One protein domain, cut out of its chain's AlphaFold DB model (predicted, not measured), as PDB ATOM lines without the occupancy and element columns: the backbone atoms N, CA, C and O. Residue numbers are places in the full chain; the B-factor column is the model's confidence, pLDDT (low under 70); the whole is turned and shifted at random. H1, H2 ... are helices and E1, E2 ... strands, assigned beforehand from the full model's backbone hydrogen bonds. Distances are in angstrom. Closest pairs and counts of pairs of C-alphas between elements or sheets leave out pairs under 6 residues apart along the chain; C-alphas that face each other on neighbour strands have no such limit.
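This is residues 73 to 187 of the 187 residues of an uncharacterized protein of Paenibacillus sp. OV219 (UniProt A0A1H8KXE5). This is a rounded cluster of crossed helices: H1, H2 and H3 make one side, and H4 and H5, closely packed on each other, make the other. At one end of the longest axis sit the short helix H6 and a small two-stranded ribbon, E1 with E2, while residues 145 to 157 form a long loop between H4 and H5. The printed part has 115 residues, with six named helices and two named strands in the order H1 H2 H3 E1 H4 H5 H6 E2; the sheet, E1 - E2, is antiparallel and the class is mostly helix. The whole is compact, with a radius of gyration of the C-alphas of 13.1 A and spans of 36 by 29 by 26 A.

Find C-alpha 73 at (182.000, 200.922, 224.606); from there H1 runs to residue 85, 18.5 A away. Next come H2, residues 94 to 105, 16.2 A long, and H3, residues 109 to 122, 19.9 A long. E1 is residues 125 to 127. H4, residues 133 to 144, spans 16.2 A. Look for C-alpha 158 at (176.162, 211.375, 200.533), where H5 begins; it runs 22.4 A to residue 173. H6 is residues 180 to 183, and E2, residues 184 to 186, ends with C-alpha 186 at (195.111, 212.398, 200.861).

Begin at H3, the hub, which touches H1, H2, H4 and H5. H1 touches it the same way at a shallow tilt of 32 degrees, only just short of steep; the closest C-alphas, of Leu 83 and Leu 119, are 6.7 A apart. H2 touches H3 about perpendicular, at 76 degrees, with the C-alphas of Leu 104 and Arg 112 closest at 5.4 A. H4 only just touches H3, with 3 pairs of C-alphas within 8 A, the closest being Ala 115 and Leu 133 at 7.2 A. H5 touches H4 at a steep tilt of 54 degrees, opposite ways, with the C-alphas of Tyr 140 and Ala 164 closest at 4.9 A. H6 touches H5, closest at the C-alphas of Val 166 and Tyr 180, 5.9 A. Between E1 and E2, look at N 126 and O 185, 2.8 A apart and within hydrogen-bond range. Residues 88 to 89 pair with residues 131 to 132, parallel. H1 is apart from H4 and H5. Every O i to N i+4 pair is within hydrogen-bond range in H1, H2, H3, H4 and H5; H6 is too short for such a pair.

The two C-alphas farthest apart, of Asn 74 and Glu 176, are 37.0 A apart. The printed part has no cut, and the link from H4 to H5 is long. The mean pLDDT of the printed part is 93.0; look at residue 73 for the one value under 70.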
ATOM      1  N   SER A  73     180.924 199.977 224.277       66.56
ATOM      2  CA  SER A  73     182.000 200.922 224.606       66.56
ATOM      3  C   SER A  73     183.253 200.701 223.756       66.56
ATOM      4  O   SER A  73     183.828 201.671 223.261       66.56
ATOM      5  N   ASN A  74     183.621 199.441 223.505       78.62
ATOM      6  CA  ASN A  74     184.753 199.094 222.642       78.62
ATOM      7  C   ASN A  74     184.518 199.521 221.184       78.62
ATOM      8  O   ASN A  74     185.423 200.051 220.548       78.62
ATOM      9  N   GLN A  75     183.292 199.366 220.672       84.19
ATOM     10  CA  GLN A  75     182.948 199.793 219.311       84.19
ATOM     11  C   GLN A  75     182.945 201.318 219.162       84.19
ATOM     12  O   GLN A  75     183.329 201.832 218.116       84.19
ATOM     13  N   VAL A  76     182.506 202.048 220.193       89.62
ATOM     14  CA  VAL A  76     182.548 203.518 220.196       89.62
ATOM     15  C   VAL A  76     183.989 204.013 220.242       89.62
ATOM     16  O   VAL A  76     184.329 204.907 219.479       89.62
ATOM     17  N   GLY A  77     184.845 203.400 221.069       91.12
ATOM     18  CA  GLY A  77     186.268 203.743 221.126       91.12
ATOM     19  C   GLY A  77     186.995 203.504 219.798       91.12
ATOM     20  O   GLY A  77     187.744 204.367 219.353       91.12
ATOM     21  N   GLU A  78     186.730 202.378 219.129       92.88
ATOM     22  CA  GLU A  78     187.294 202.092 217.801       92.88
ATOM     23  C   GLU A  78     186.805 203.093 216.741       92.88
ATOM     24  O   GLU A  78     187.585 203.565 215.916       92.88
ATOM     25  N   LEU A  79     185.514 203.438 216.765       93.12
ATOM     26  CA  LEU A  79     184.928 204.404 215.837       93.12
ATOM     27  C   LEU A  79     185.510 205.808 216.037       93.12
ATOM     28  O   LEU A  79     185.871 206.461 215.065       93.12
ATOM     29  N   GLU A  80     185.640 206.248 217.286       94.31
ATOM     30  CA  GLU A  80     186.267 207.519 217.658       94.31
ATOM     31  C   GLU A  80     187.728 207.561 217.202       94.31
ATOM     32  O   GLU A  80     188.146 208.525 216.570       94.31
ATOM     33  N   GLN A  81     188.490 206.483 217.414       95.69
ATOM     34  CA  GLN A  81     189.869 206.397 216.935       95.69
ATOM     35  C   GLN A  81     189.967 206.495 215.405       95.69
ATOM     36  O   GLN A  81     190.857 207.170 214.889       95.69
ATOM     37  N   LYS A  82     189.053 205.853 214.668       95.56
ATOM     38  CA  LYS A  82     188.989 205.970 213.202       95.56
ATOM     39  C   LYS A  82     188.648 207.390 212.759       95.56
ATOM     40  O   LYS A  82     189.258 207.879 211.816       95.56
ATOM     41  N   LEU A  83     187.711 208.052 213.442       96.12
ATOM     42  CA  LEU A  83     187.354 209.448 213.167       96.12
ATOM     43  C   LEU A  83     188.552 210.375 213.389       96.12
ATOM     44  O   LEU A  83     188.865 211.179 212.513       96.12
ATOM     45  N   HIS A  84     189.291 210.189 214.485       95.62
ATOM     46  CA  HIS A  84     190.529 210.928 214.728       95.62
ATOM     47  C   HIS A  84     191.559 210.717 213.612       95.62
ATOM     48  O   HIS A  84     192.229 211.669 213.222       95.62
ATOM     49  N   GLY A  85     191.659 209.503 213.059       95.38
ATOM     50  CA  GLY A  85     192.543 209.210 211.925       95.38
ATOM     51  C   GLY A  85     192.242 210.030 210.665       95.38
ATOM     52  O   GLY A  85     193.142 210.278 209.871       95.38
ATOM     53  N   VAL A  86     191.003 210.504 210.502       96.62
ATOM     54  CA  VAL A  86     190.580 211.333 209.361       96.62
ATOM     55  C   VAL A  86     190.357 212.808 209.730       96.62
ATOM     56  O   VAL A  86     189.670 213.533 209.007       96.62
ATOM     57  N   ASN A  87     190.957 213.262 210.837       97.12
ATOM     58  CA  ASN A  87     190.821 214.615 211.393       97.12
ATOM     59  C   ASN A  87     189.373 214.993 211.763       97.12
ATOM     60  O   ASN A  87     188.973 216.148 211.629       97.12
ATOM     61  N   ILE A  88     188.577 214.036 212.248       97.06
ATOM     62  CA  ILE A  88     187.262 214.301 212.842       97.06
ATOM     63  C   ILE A  88     187.306 214.025 214.344       97.06
ATOM     64  O   ILE A  88     187.563 212.905 214.783       97.06
ATOM     65  N   GLU A  89     186.982 215.040 215.133       96.88
ATOM     66  CA  GLU A  89     186.748 214.932 216.569       96.88
ATOM     67  C   GLU A  89     185.247 214.889 216.874       96.88
ATOM     68  O   GLU A  89     184.406 215.265 216.056       96.88
ATOM     69  N   LEU A  90     184.876 214.423 218.067       95.06
ATOM     70  CA  LEU A  90     183.462 214.289 218.427       95.06
ATOM     71  C   LEU A  90     182.767 215.646 218.625       95.06
ATOM     72  O   LEU A  90     181.608 215.786 218.249       95.06
ATOM     73  N   GLY A  91     183.458 216.643 219.176       93.69
ATOM     74  CA  GLY A  91     182.910 217.976 219.427       93.69
ATOM     75  C   GLY A  91     184.002 218.989 219.784       93.69
ATOM     76  O   GLY A  91     185.116 218.574 220.102       93.69
ATOM     77  N   PRO A  92     183.698 220.300 219.751       90.44
ATOM     78  CA  PRO A  92     184.688 221.367 219.939       90.44
ATOM     79  C   PRO A  92     185.207 221.475 221.375       90.44
ATOM     80  O   PRO A  92     186.295 221.997 221.616       90.44
ATOM     81  N   THR A  93     184.435 220.993 222.352       93.62
ATOM     82  CA  THR A  93     184.841 220.946 223.757       93.62
ATOM     83  C   THR A  93     184.751 219.527 224.308       93.62
ATOM     84  O   THR A  93     184.019 218.677 223.798       93.62
ATOM     85  N   ALA A  94     185.436 219.269 225.424       91.44
ATOM     86  CA  ALA A  94     185.344 217.985 226.121       91.44
ATOM     87  C   ALA A  94     183.912 217.654 226.591       91.44
ATOM     88  O   ALA A  94     183.551 216.482 226.710       91.44
ATOM     89  N   VAL A  95     183.093 218.677 226.863       92.81
ATOM     90  CA  VAL A  95     181.687 218.502 227.256       92.81
ATOM     91  C   VAL A  95     180.871 218.002 226.066       92.81
ATOM     92  O   VAL A  95     180.145 217.013 226.200       92.81
ATOM     93  N   ASP A  96     181.051 218.618 224.898       91.62
ATOM     94  CA  ASP A  96     180.360 218.235 223.663       91.62
ATOM     95  C   ASP A  96     180.809 216.849 223.201       91.62
ATOM     96  O   ASP A  96     179.981 215.975 222.949       91.62
ATOM     97  N   ALA A  97     182.117 216.581 223.228       92.06
ATOM     98  CA  ALA A  97     182.666 215.269 222.909       92.06
ATOM     99  C   ALA A  97     182.075 214.166 223.805       92.06
ATOM    100  O   ALA A  97     181.685 213.106 223.314       92.06
ATOM    101  N   LYS A  98     181.925 214.416 225.115       92.94
ATOM    102  CA  LYS A  98     181.293 213.463 226.043       92.94
ATOM    103  C   LYS A  98     179.818 213.225 225.711       92.94
ATOM    104  O   LYS A  98     179.352 212.087 225.796       92.94
ATOM    105  N   LYS A  99     179.086 214.274 225.331       92.31
ATOM    106  CA  LYS A  99     177.677 214.188 224.922       92.31
ATOM    107  C   LYS A  99     177.526 213.357 223.644       92.31
ATOM    108  O   LYS A  99     176.757 212.396 223.635       92.31
ATOM    109  N   VAL A 100     178.325 213.653 222.621       93.25
ATOM    110  CA  VAL A 100     178.348 212.918 221.346       93.25
ATOM    111  C   VAL A 100     178.757 211.464 221.553       93.25
ATOM    112  O   VAL A 100     178.124 210.557 221.015       93.25
ATOM    113  N   ARG A 101     179.740 211.200 222.418       92.75
ATOM    114  CA  ARG A 101     180.107 209.835 222.813       92.75
ATOM    115  C   ARG A 101     178.938 209.090 223.462       92.75
ATOM    116  O   ARG A 101     178.744 207.905 223.197       92.75
ATOM    117  N   GLY A 102     178.132 209.786 224.264       91.50
ATOM    118  CA  GLY A 102     176.871 209.270 224.799       91.50
ATOM    119  C   GLY A 102     175.875 208.891 223.698       91.50
ATOM    120  O   GLY A 102     175.287 207.811 223.761       91.50
ATOM    121  N   TYR A 103     175.733 209.714 222.656       91.44
ATOM    122  CA  TYR A 103     174.892 209.393 221.497       91.44
ATOM    123  C   TYR A 103     175.410 208.196 220.700       91.44
ATOM    124  O   TYR A 103     174.621 207.331 220.328       91.44
ATOM    125  N   LEU A 104     176.727 208.091 220.508       91.56
ATOM    126  CA  LEU A 104     177.355 206.946 219.846       91.56
ATOM    127  C   LEU A 104     177.189 205.641 220.638       91.56
ATOM    128  O   LEU A 104     177.056 204.575 220.038       91.56
ATOM    129  N   ALA A 105     177.196 205.704 221.972       89.69
ATOM    130  CA  ALA A 105     176.984 204.541 222.835       89.69
ATOM    131  C   ALA A 105     175.501 204.158 222.991       89.69
ATOM    132  O   ALA A 105     175.193 203.010 223.327       89.69
ATOM    133  N   GLY A 106     174.601 205.117 222.761       85.81
ATOM    134  CA  GLY A 106     173.164 204.967 222.927       85.81
ATOM    135  C   GLY A 106     172.493 204.074 221.880       85.81
ATOM    136  O   GLY A 106     173.106 203.518 220.970       85.81
ATOM    137  N   THR A 107     171.173 203.941 222.010       79.31
ATOM    138  CA  THR A 107     170.329 203.205 221.054       79.31
ATOM    139  C   THR A 107     170.032 204.005 219.785       79.31
ATOM    140  O   THR A 107     169.562 203.431 218.800       79.31
ATOM    141  N   ASN A 108     170.314 205.313 219.790       79.94
ATOM    142  CA  ASN A 108     170.151 206.168 218.625       79.94
ATOM    143  C   ASN A 108     171.224 205.834 217.578       79.94
ATOM    144  O   ASN A 108     172.414 206.080 217.763       79.94
ATOM    145  N   LYS A 109     170.785 205.267 216.455       86.31
ATOM    146  CA  LYS A 109     171.678 204.858 215.370       86.31
ATOM    147  C   LYS A 109     172.125 206.023 214.484       86.31
ATOM    148  O   LYS A 109     173.075 205.829 213.738       86.31
ATOM    149  N   ALA A 110     171.485 207.195 214.565       89.75
ATOM    150  CA  ALA A 110     171.745 208.335 213.684       89.75
ATOM    151  C   ALA A 110     173.212 208.785 213.749       89.75
ATOM    152  O   ALA A 110     173.900 208.751 212.734       89.75
ATOM    153  N   TYR A 111     173.732 209.049 214.950       91.06
ATOM    154  CA  TYR A 111     175.128 209.464 215.140       91.06
ATOM    155  C   TYR A 111     176.137 208.399 214.703       91.06
ATOM    156  O   TYR A 111     177.171 208.717 214.119       91.06
ATOM    157  N   ARG A 112     175.847 207.114 214.954       92.06
ATOM    158  CA  ARG A 112     176.727 206.016 214.513       92.06
ATOM    159  C   ARG A 112     176.728 205.886 212.992       92.06
ATOM    160  O   ARG A 112     177.776 205.632 212.407       92.06
ATOM    161  N   LEU A 113     175.565 206.061 212.369       93.38
ATOM    162  CA  LEU A 113     175.404 206.056 210.922       93.38
ATOM    163  C   LEU A 113     176.130 207.247 210.287       93.38
ATOM    164  O   LEU A 113     176.827 207.057 209.294       93.38
ATOM    165  N   LEU A 114     176.021 208.439 210.878       95.44
ATOM    166  CA  LEU A 114     176.745 209.635 210.455       95.44
ATOM    167  C   LEU A 114     178.252 209.422 210.522       95.44
ATOM    168  O   LEU A 114     178.922 209.539 209.505       95.44
ATOM    169  N   ALA A 115     178.768 209.014 211.681       95.69
ATOM    170  CA  ALA A 115     180.185 208.723 211.868       95.69
ATOM    171  C   ALA A 115     180.710 207.695 210.853       95.69
ATOM    172  O   ALA A 115     181.730 207.923 210.206       95.69
ATOM    173  N   ALA A 116     179.995 206.579 210.671       94.69
ATOM    174  CA  ALA A 116     180.371 205.560 209.696       94.69
ATOM    175  C   ALA A 116     180.342 206.095 208.255       94.69
ATOM    176  O   ALA A 116     181.224 205.767 207.464       94.69
ATOM    177  N   SER A 117     179.367 206.943 207.923       95.88
ATOM    178  CA  SER A 117     179.256 207.558 206.597       95.88
ATOM    179  C   SER A 117     180.374 208.573 206.349       95.88
ATOM    180  O   SER A 117     180.942 208.578 205.263       95.88
ATOM    181  N   CYS A 118     180.754 209.377 207.347       96.38
ATOM    182  CA  CYS A 118     181.906 210.277 207.252       96.38
ATOM    183  C   CYS A 118     183.191 209.496 206.956       96.38
ATOM    184  O   CYS A 118     183.926 209.858 206.042       96.38
ATOM    185  N   LEU A 119     183.424 208.392 207.676       96.12
ATOM    186  CA  LEU A 119     184.568 207.511 207.432       96.12
ATOM    187  C   LEU A 119     184.538 206.895 206.033       96.12
ATOM    188  O   LEU A 119     185.575 206.805 205.392       96.12
ATOM    189  N   GLN A 120     183.362 206.493 205.547       95.25
ATOM    190  CA  GLN A 120     183.214 205.933 204.205       95.25
ATOM    191  C   GLN A 120     183.475 206.967 203.102       95.25
ATOM    192  O   GLN A 120     184.009 206.613 202.056       95.25
ATOM    193  N   ILE A 121     183.056 208.218 203.299       95.00
ATOM    194  CA  ILE A 121     183.278 209.293 202.324       95.00
ATOM    195  C   ILE A 121     184.755 209.683 202.295       95.00
ATOM    196  O   ILE A 121     185.290 209.918 201.215       95.00
ATOM    197  N   LEU A 122     185.386 209.748 203.469       94.69
ATOM    198  CA  LEU A 122     186.789 210.114 203.594       94.69
ATOM    199  C   LEU A 122     187.701 208.983 203.112       94.69
ATOM    200  O   LEU A 122     188.605 209.265 202.347       94.69
ATOM    201  N   ASP A 123     187.432 207.718 203.441       91.12
ATOM    202  CA  ASP A 123     188.170 206.527 202.980       91.12
ATOM    203  C   ASP A 123     189.710 206.688 203.001       91.12
ATOM    204  O   ASP A 123     190.333 206.474 204.038       91.12
ATOM    205  N   ASN A 124     190.326 207.104 201.883       91.50
ATOM    206  CA  ASN A 124     191.771 207.370 201.739       91.50
ATOM    207  C   ASN A 124     192.149 208.866 201.854       91.50
ATOM    208  O   ASN A 124     193.208 209.308 201.400       91.50
ATOM    209  N   GLN A 125     191.251 209.667 202.399       96.00
ATOM    210  CA  GLN A 125     191.366 211.101 202.589       96.00
ATOM    211  C   GLN A 125     191.141 211.438 204.062       96.00
ATOM    212  O   GLN A 125     190.544 210.681 204.826       96.00
ATOM    213  N   ARG A 126     191.597 212.619 204.454       96.62
ATOM    214  CA  ARG A 126     191.297 213.243 205.739       96.62
ATOM    215  C   ARG A 126     190.926 214.702 205.528       96.62
ATOM    216  O   ARG A 126     191.243 215.283 204.489       96.62
ATOM    217  N   LEU A 127     190.267 215.301 206.511       96.62
ATOM    218  CA  LEU A 127     190.024 216.742 206.497       96.62
ATOM    219  C   LEU A 127     191.349 217.498 206.681       96.62
ATOM    220  O   LEU A 127     192.176 217.098 207.498       96.62
ATOM    221  N   LYS A 128     191.556 218.592 205.940       96.38
ATOM    222  CA  LYS A 128     192.750 219.449 206.084       96.38
ATOM    223  C   LYS A 128     192.825 220.090 207.467       96.38
ATOM    224  O   LYS A 128     193.896 220.166 208.053       96.38
ATOM    225  N   GLU A 129     191.672 220.505 207.976       96.12
ATOM    226  CA  GLU A 129     191.492 221.063 209.313       96.12
ATOM    227  C   GLU A 129     190.555 220.165 210.121       96.12
ATOM    228  O   GLU A 129     189.711 219.457 209.561       96.12
ATOM    229  N   VAL A 130     190.673 220.200 211.448       96.38
ATOM    230  CA  VAL A 130     189.858 219.356 212.332       96.38
ATOM    231  C   VAL A 130     188.368 219.651 212.139       96.38
ATOM    232  O   VAL A 130     187.925 220.790 212.272       96.38
ATOM    233  N   GLY A 131     187.581 218.627 211.820       96.50
ATOM    234  CA  GLY A 131     186.120 218.695 211.793       96.50
ATOM    235  C   GLY A 131     185.510 218.197 213.099       96.50
ATOM    236  O   GLY A 131     186.056 217.301 213.736       96.50
ATOM    237  N   TYR A 132     184.344 218.723 213.473       97.50
ATOM    238  CA  TYR A 132     183.597 218.254 214.643       97.50
ATOM    239  C   TYR A 132     182.329 217.519 214.213       97.50
ATOM    240  O   TYR A 132     181.500 218.080 213.497       97.50
ATOM    241  N   LEU A 133     182.161 216.274 214.668       96.69
ATOM    242  CA  LEU A 133     181.022 215.430 214.307       96.69
ATOM    243  C   LEU A 133     179.680 216.066 214.705       96.69
ATOM    244  O   LEU A 133     178.739 215.992 213.924       96.69
ATOM    245  N   ASP A 134     179.611 216.725 215.868       94.88
ATOM    246  CA  ASP A 134     178.426 217.474 216.331       94.88
ATOM    247  C   ASP A 134     178.015 218.588 215.353       94.88
ATOM    248  O   ASP A 134     176.844 218.757 215.025       94.88
ATOM    249  N   VAL A 135     178.995 219.321 214.818       96.31
ATOM    250  CA  VAL A 135     178.739 220.421 213.877       96.31
ATOM    251  C   VAL A 135     178.346 219.873 212.505       96.31
ATOM    252  O   VAL A 135     177.442 220.402 211.861       96.31
ATOM    253  N   ILE A 136     178.976 218.779 212.061       97.25
ATOM    254  CA  ILE A 136     178.592 218.084 210.822       97.25
ATOM    255  C   ILE A 136     177.148 217.570 210.924       97.25
ATOM    256  O   ILE A 136     176.393 217.703 209.961       97.25
ATOM    257  N   ASP A 137     176.750 217.018 212.075       96.12
ATOM    258  CA  ASP A 137     175.383 216.555 212.341       96.12
ATOM    259  C   ASP A 137     174.357 217.689 212.247       96.12
ATOM    260  O   ASP A 137     173.346 217.551 211.553       96.12
ATOM    261  N   ASP A 138     174.634 218.828 212.889       95.69
ATOM    262  CA  ASP A 138     173.760 220.003 212.844       95.69
ATOM    263  C   ASP A 138     173.600 220.524 211.407       95.69
ATOM    264  O   ASP A 138     172.477 220.695 210.921       95.69
ATOM    265  N   GLN A 139     174.702 220.686 210.668       97.50
ATOM    266  CA  GLN A 139     174.652 221.135 209.271       97.50
ATOM    267  C   GLN A 139     173.920 220.142 208.367       97.50
ATOM    268  O   GLN A 139     173.100 220.538 207.536       97.50
ATOM    269  N   TYR A 140     174.167 218.845 208.540       97.38
ATOM    270  CA  TYR A 140     173.486 217.815 207.769       97.38
ATOM    271  C   TYR A 140     171.982 217.826 208.051       97.38
ATOM    272  O   TYR A 140     171.181 217.865 207.114       97.38
ATOM    273  N   THR A 141     171.590 217.903 209.324       95.69
ATOM    274  CA  THR A 141     170.187 217.987 209.750       95.69
ATOM    275  C   THR A 141     169.496 219.226 209.184       95.69
ATOM    276  O   THR A 141     168.356 219.124 208.730       95.69
ATOM    277  N   ARG A 142     170.174 220.380 209.123       95.94
ATOM    278  CA  ARG A 142     169.643 221.595 208.476       95.94
ATOM    279  C   ARG A 142     169.418 221.415 206.974       95.94
ATOM    280  O   ARG A 142     168.448 221.950 206.443       95.94
ATOM    281  N   LEU A 143     170.288 220.669 206.291       95.50
ATOM    282  CA  LEU A 143     170.205 220.450 204.844       95.50
ATOM    283  C   LEU A 143     169.113 219.455 204.437       95.50
ATOM    284  O   LEU A 143     168.468 219.652 203.406       95.50
ATOM    285  N   VAL A 144     168.923 218.375 205.200       94.25
ATOM    286  CA  VAL A 144     167.962 217.308 204.852       94.25
ATOM    287  C   VAL A 144     166.637 217.417 205.613       94.25
ATOM    288  O   VAL A 144     165.603 216.936 205.143       94.25
ATOM    289  N   GLY A 145     166.638 218.095 206.760       91.88
ATOM    290  CA  GLY A 145     165.530 218.142 207.707       91.88
ATOM    291  C   GLY A 145     165.458 216.888 208.585       91.88
ATOM    292  O   GLY A 145     165.760 215.780 208.146       91.88
ATOM    293  N   GLU A 146     164.994 217.050 209.824       87.06
ATOM    294  CA  GLU A 146     164.956 215.985 210.844       87.06
ATOM    295  C   GLU A 146     164.198 214.723 210.383       87.06
ATOM    296  O   GLU A 146     164.616 213.599 210.652       87.06
ATOM    297  N   LEU A 147     163.123 214.896 209.606       86.38
ATOM    298  CA  LEU A 147     162.307 213.790 209.088       86.38
ATOM    299  C   LEU A 147     162.966 213.007 207.940       86.38
ATOM    300  O   LEU A 147     162.523 211.898 207.647       86.38
ATOM    301  N   ASN A 148     164.003 213.554 207.298       89.62
ATOM    302  CA  ASN A 148     164.697 212.920 206.168       89.62
ATOM    303  C   ASN A 148     166.169 212.630 206.480       89.62
ATOM    304  O   ASN A 148     166.975 212.488 205.559       89.62
ATOM    305  N   TYR A 149     166.527 212.556 207.767       89.88
ATOM    306  CA  TYR A 149     167.906 212.355 208.206       89.88
ATOM    307  C   TYR A 149     168.549 211.138 207.524       89.88
ATOM    308  O   TYR A 149     169.622 211.233 206.927       89.88
ATOM    309  N   ALA A 150     167.849 210.004 207.543       90.94
ATOM    310  CA  ALA A 150     168.223 208.807 206.809       90.94
ATOM    311  C   ALA A 150     167.091 208.381 205.870       90.94
ATOM    312  O   ALA A 150     165.908 208.522 206.181       90.94
ATOM    313  N   SER A 151     167.474 207.817 204.730       86.00
ATOM    314  CA  SER A 151     166.556 207.193 203.780       86.00
ATOM    315  C   SER A 151     165.906 205.943 204.387       86.00
ATOM    316  O   SER A 151     166.389 205.395 205.379       86.00
ATOM    317  N   ALA A 152     164.823 205.448 203.779       85.19
ATOM    318  CA  ALA A 152     164.108 204.258 204.263       85.19
ATOM    319  C   ALA A 152     164.986 202.989 204.320       85.19
ATOM    320  O   ALA A 152     164.714 202.083 205.106       85.19
ATOM    321  N   ASP A 153     166.054 202.931 203.521       85.81
ATOM    322  CA  ASP A 153     167.077 201.882 203.530       85.81
ATOM    323  C   ASP A 153     168.201 202.124 204.559       85.81
ATOM    324  O   ASP A 153     169.173 201.371 204.606       85.81
ATOM    325  N   GLY A 154     168.074 203.152 205.401       85.75
ATOM    326  CA  GLY A 154     169.011 203.465 206.477       85.75
ATOM    327  C   GLY A 154     170.307 204.119 206.008       85.75
ATOM    328  O   GLY A 154     171.311 204.018 206.706       85.75
ATOM    329  N   LYS A 155     170.308 204.766 204.836       89.69
ATOM    330  CA  LYS A 155     171.478 205.463 204.284       89.69
ATOM    331  C   LYS A 155     171.331 206.975 204.344       89.69
ATOM    332  O   LYS A 155     170.238 207.511 204.151       89.69
ATOM    333  N   LEU A 156     172.452 207.655 204.565       93.94
ATOM    334  CA  LEU A 156     172.529 209.109 204.468       93.94
ATOM    335  C   LEU A 156     172.663 209.551 203.013       93.94
ATOM    336  O   LEU A 156     173.193 208.828 202.165       93.94
ATOM    337  N   ASN A 157     172.197 210.762 202.731       95.19
ATOM    338  CA  ASN A 157     172.428 211.395 201.447       95.19
ATOM    339  C   ASN A 157     173.889 211.864 201.389       95.19
ATOM    340  O   ASN A 157     174.256 212.855 202.014       95.19
ATOM    341  N   VAL A 158     174.713 211.137 200.634       95.12
ATOM    342  CA  VAL A 158     176.162 211.375 200.533       95.12
ATOM    343  C   VAL A 158     176.485 212.782 200.031       95.12
ATOM    344  O   VAL A 158     177.383 213.423 200.569       95.12
ATOM    345  N   GLU A 159     175.741 213.289 199.048       96.56
ATOM    346  CA  GLU A 159     175.966 214.634 198.504       96.56
ATOM    347  C   GLU A 159     175.668 215.708 199.553       96.56
ATOM    348  O   GLU A 159     176.462 216.626 199.756       96.56
ATOM    349  N   LYS A 160     174.575 215.542 200.308       97.56
ATOM    350  CA  LYS A 160     174.244 216.440 201.421       97.56
ATOM    351  C   LYS A 160     175.196 216.311 202.598       97.56
ATOM    352  O   LYS A 160     175.446 217.304 203.269       97.56
ATOM    353  N   LEU A 161     175.766 215.133 202.833       97.50
ATOM    354  CA  LEU A 161     176.782 214.947 203.864       97.50
ATOM    355  C   LEU A 161     178.096 215.644 203.490       97.50
ATOM    356  O   LEU A 161     178.672 216.333 204.324       97.50
ATOM    357  N   LYS A 162     178.533 215.560 202.229       97.56
ATOM    358  CA  LYS A 162     179.690 216.330 201.744       97.56
ATOM    359  C   LYS A 162     179.459 217.837 201.861       97.56
ATOM    360  O   LYS A 162     180.338 218.549 202.338       97.56
ATOM    361  N   GLU A 163     178.277 218.313 201.467       97.94
ATOM    362  CA  GLU A 163     177.872 219.717 201.623       97.94
ATOM    363  C   GLU A 163     177.867 220.137 203.104       97.94
ATOM    364  O   GLU A 163     178.408 221.185 203.451       97.94
ATOM    365  N   ALA A 164     177.357 219.286 204.001       97.94
ATOM    366  CA  ALA A 164     177.386 219.521 205.442       97.94
ATOM    367  C   ALA A 164     178.814 219.624 205.994       97.94
ATOM    368  O   ALA A 164     179.083 220.494 206.816       97.94
ATOM    369  N   MET A 165     179.739 218.777 205.531       97.50
ATOM    370  CA  MET A 165     181.147 218.827 205.941       97.50
ATOM    371  C   MET A 165     181.817 220.135 205.502       97.50
ATOM    372  O   MET A 165     182.562 220.720 206.282       97.50
ATOM    373  N   VAL A 166     181.517 220.625 204.295       97.94
ATOM    374  CA  VAL A 166     181.985 221.938 203.814       97.94
ATOM    375  C   VAL A 166     181.417 223.068 204.669       97.94
ATOM    376  O   VAL A 166     182.177 223.900 205.160       97.94
ATOM    377  N   ASN A 167     180.105 223.071 204.916       97.69
ATOM    378  CA  ASN A 167     179.468 224.102 205.736       97.69
ATOM    379  C   ASN A 167     180.001 224.101 207.173       97.69
ATOM    380  O   ASN A 167     180.277 225.164 207.718       97.69
ATOM    381  N   ALA A 168     180.208 222.921 207.763       97.00
ATOM    382  CA  ALA A 168     180.783 222.785 209.097       97.00
ATOM    383  C   ALA A 168     182.211 223.346 209.157       97.00
ATOM    384  O   ALA A 168     182.543 224.083 210.080       97.00
ATOM    385  N   GLN A 169     183.045 223.053 208.156       96.19
ATOM    386  CA  GLN A 169     184.404 223.596 208.061       96.19
ATOM    387  C   GLN A 169     184.409 225.124 207.944       96.19
ATOM    388  O   GLN A 169     185.169 225.794 208.643       96.19
ATOM    389  N   ASN A 170     183.524 225.677 207.117       96.06
ATOM    390  CA  ASN A 170     183.373 227.123 206.979       96.06
ATOM    391  C   ASN A 170     182.886 227.774 208.283       96.06
ATOM    392  O   ASN A 170     183.368 228.842 208.648       96.06
ATOM    393  N   GLU A 171     181.971 227.129 209.008       95.56
ATOM    394  CA  GLU A 171     181.449 227.633 210.281       95.56
ATOM    395  C   GLU A 171     182.508 227.638 211.391       95.56
ATOM    396  O   GLU A 171     182.622 228.617 212.126       95.56
ATOM    397  N   ILE A 172     183.300 226.570 211.499       94.19
ATOM    398  CA  ILE A 172     184.297 226.417 212.567       94.19
ATOM    399  C   ILE A 172     185.531 227.283 212.298       94.19
ATOM    400  O   ILE A 172     186.015 227.972 213.196       94.19
ATOM    401  N   HIS A 173     186.054 227.238 211.071       93.44
ATOM    402  CA  HIS A 173     187.366 227.807 210.741       93.44
ATOM    403  C   HIS A 173     187.283 229.130 209.982       93.44
ATOM    404  O   HIS A 173     188.313 229.729 209.681       93.44
ATOM    405  N   GLY A 174     186.077 229.593 209.640       89.88
ATOM    406  CA  GLY A 174     185.903 230.750 208.760       89.88
ATOM    407  C   GLY A 174     186.433 230.501 207.346       89.88
ATOM    408  O   GLY A 174     186.811 231.447 206.656       89.88
ATOM    409  N   ALA A 175     186.519 229.234 206.930       82.06
ATOM    410  CA  ALA A 175     186.920 228.875 205.580       82.06
ATOM    411  C   ALA A 175     185.882 229.370 204.553       82.06
ATOM    412  O   ALA A 175     184.697 229.516 204.851       82.06
ATOM    413  N   GLU A 176     186.330 229.609 203.322       91.88
ATOM    414  CA  GLU A 176     185.462 229.931 202.180       91.88
ATOM    415  C   GLU A 176     185.407 228.757 201.195       91.88
ATOM    416  O   GLU A 176     185.400 228.928 199.973       91.88
ATOM    417  N   ALA A 177     185.424 227.530 201.723       94.56
ATOM    418  CA  ALA A 177     185.367 226.354 200.881       94.56
ATOM    419  C   ALA A 177     183.987 226.250 200.226       94.56
ATOM    420  O   ALA A 177     182.948 226.367 200.869       94.56
ATOM    421  N   THR A 178     183.975 226.009 198.922       95.19
ATOM    422  CA  THR A 178     182.744 225.862 198.125       95.19
ATOM    423  C   THR A 178     182.510 224.423 197.684       95.19
ATOM    424  O   THR A 178     181.420 224.074 197.238       95.19
ATOM    425  N   THR A 179     183.529 223.574 197.811       96.06
ATOM    426  CA  THR A 179     183.502 222.182 197.358       96.06
ATOM    427  C   THR A 179     184.217 221.279 198.347       96.06
ATOM    428  O   THR A 179     185.211 221.686 198.948       96.06
ATOM    429  N   TYR A 180     183.788 220.022 198.425       96.00
ATOM    430  CA  TYR A 180     184.399 219.006 199.281       96.00
ATOM    431  C   TYR A 180     185.911 218.837 199.042       96.00
ATOM    432  O   TYR A 180     186.688 218.811 199.991       96.00
ATOM    433  N   ASP A 181     186.358 218.852 197.783       96.50
ATOM    434  CA  ASP A 181     187.775 218.677 197.427       96.50
ATOM    435  C   ASP A 181     188.697 219.779 197.989       96.50
ATOM    436  O   ASP A 181     189.909 219.602 198.102       96.50
ATOM    437  N   GLN A 182     188.141 220.934 198.370       96.12
ATOM    438  CA  GLN A 182     188.916 222.026 198.965       96.12
ATOM    439  C   GLN A 182     189.233 221.778 200.442       96.12
ATOM    440  O   GLN A 182     190.249 222.290 200.914       96.12
ATOM    441  N   ILE A 183     188.423 220.979 201.144       96.19
ATOM    442  CA  ILE A 183     188.561 220.716 202.585       96.19
ATOM    443  C   ILE A 183     189.232 219.377 202.901       96.19
ATOM    444  O   ILE A 183     189.479 219.098 204.071       96.19
ATOM    445  N   VAL A 184     189.545 218.560 201.891       96.94
ATOM    446  CA  VAL A 184     190.177 217.244 202.073       96.94
ATOM    447  C   VAL A 184     191.562 217.152 201.457       96.94
ATOM    448  O   VAL A 184     191.893 217.835 200.489       96.94
ATOM    449  N   GLU A 185     192.373 216.269 202.018       95.81
ATOM    450  CA  GLU A 185     193.678 215.884 201.500       95.81
ATOM    451  C   GLU A 185     193.862 214.369 201.593       95.81
ATOM    452  O   GLU A 185     193.182 213.696 202.365       95.81
ATOM    453  N   SER A 186     194.764 213.818 200.786       93.19
ATOM    454  CA  SER A 186     195.111 212.398 200.861       93.19
ATOM    455  C   SER A 186     195.784 212.085 202.198       93.19
ATOM    456  O   SER A 186     196.673 212.826 202.622       93.19
ATOM    457  N   HIS A 187     195.339 211.005 202.843       74.06
ATOM    458  CA  HIS A 187     195.899 210.514 204.102       74.06
ATOM    459  C   HIS A 187     197.204 209.737 203.877       74.06
ATOM    460  O   HIS A 187     197.266 208.934 202.917       74.06
TER     461      HIS A 187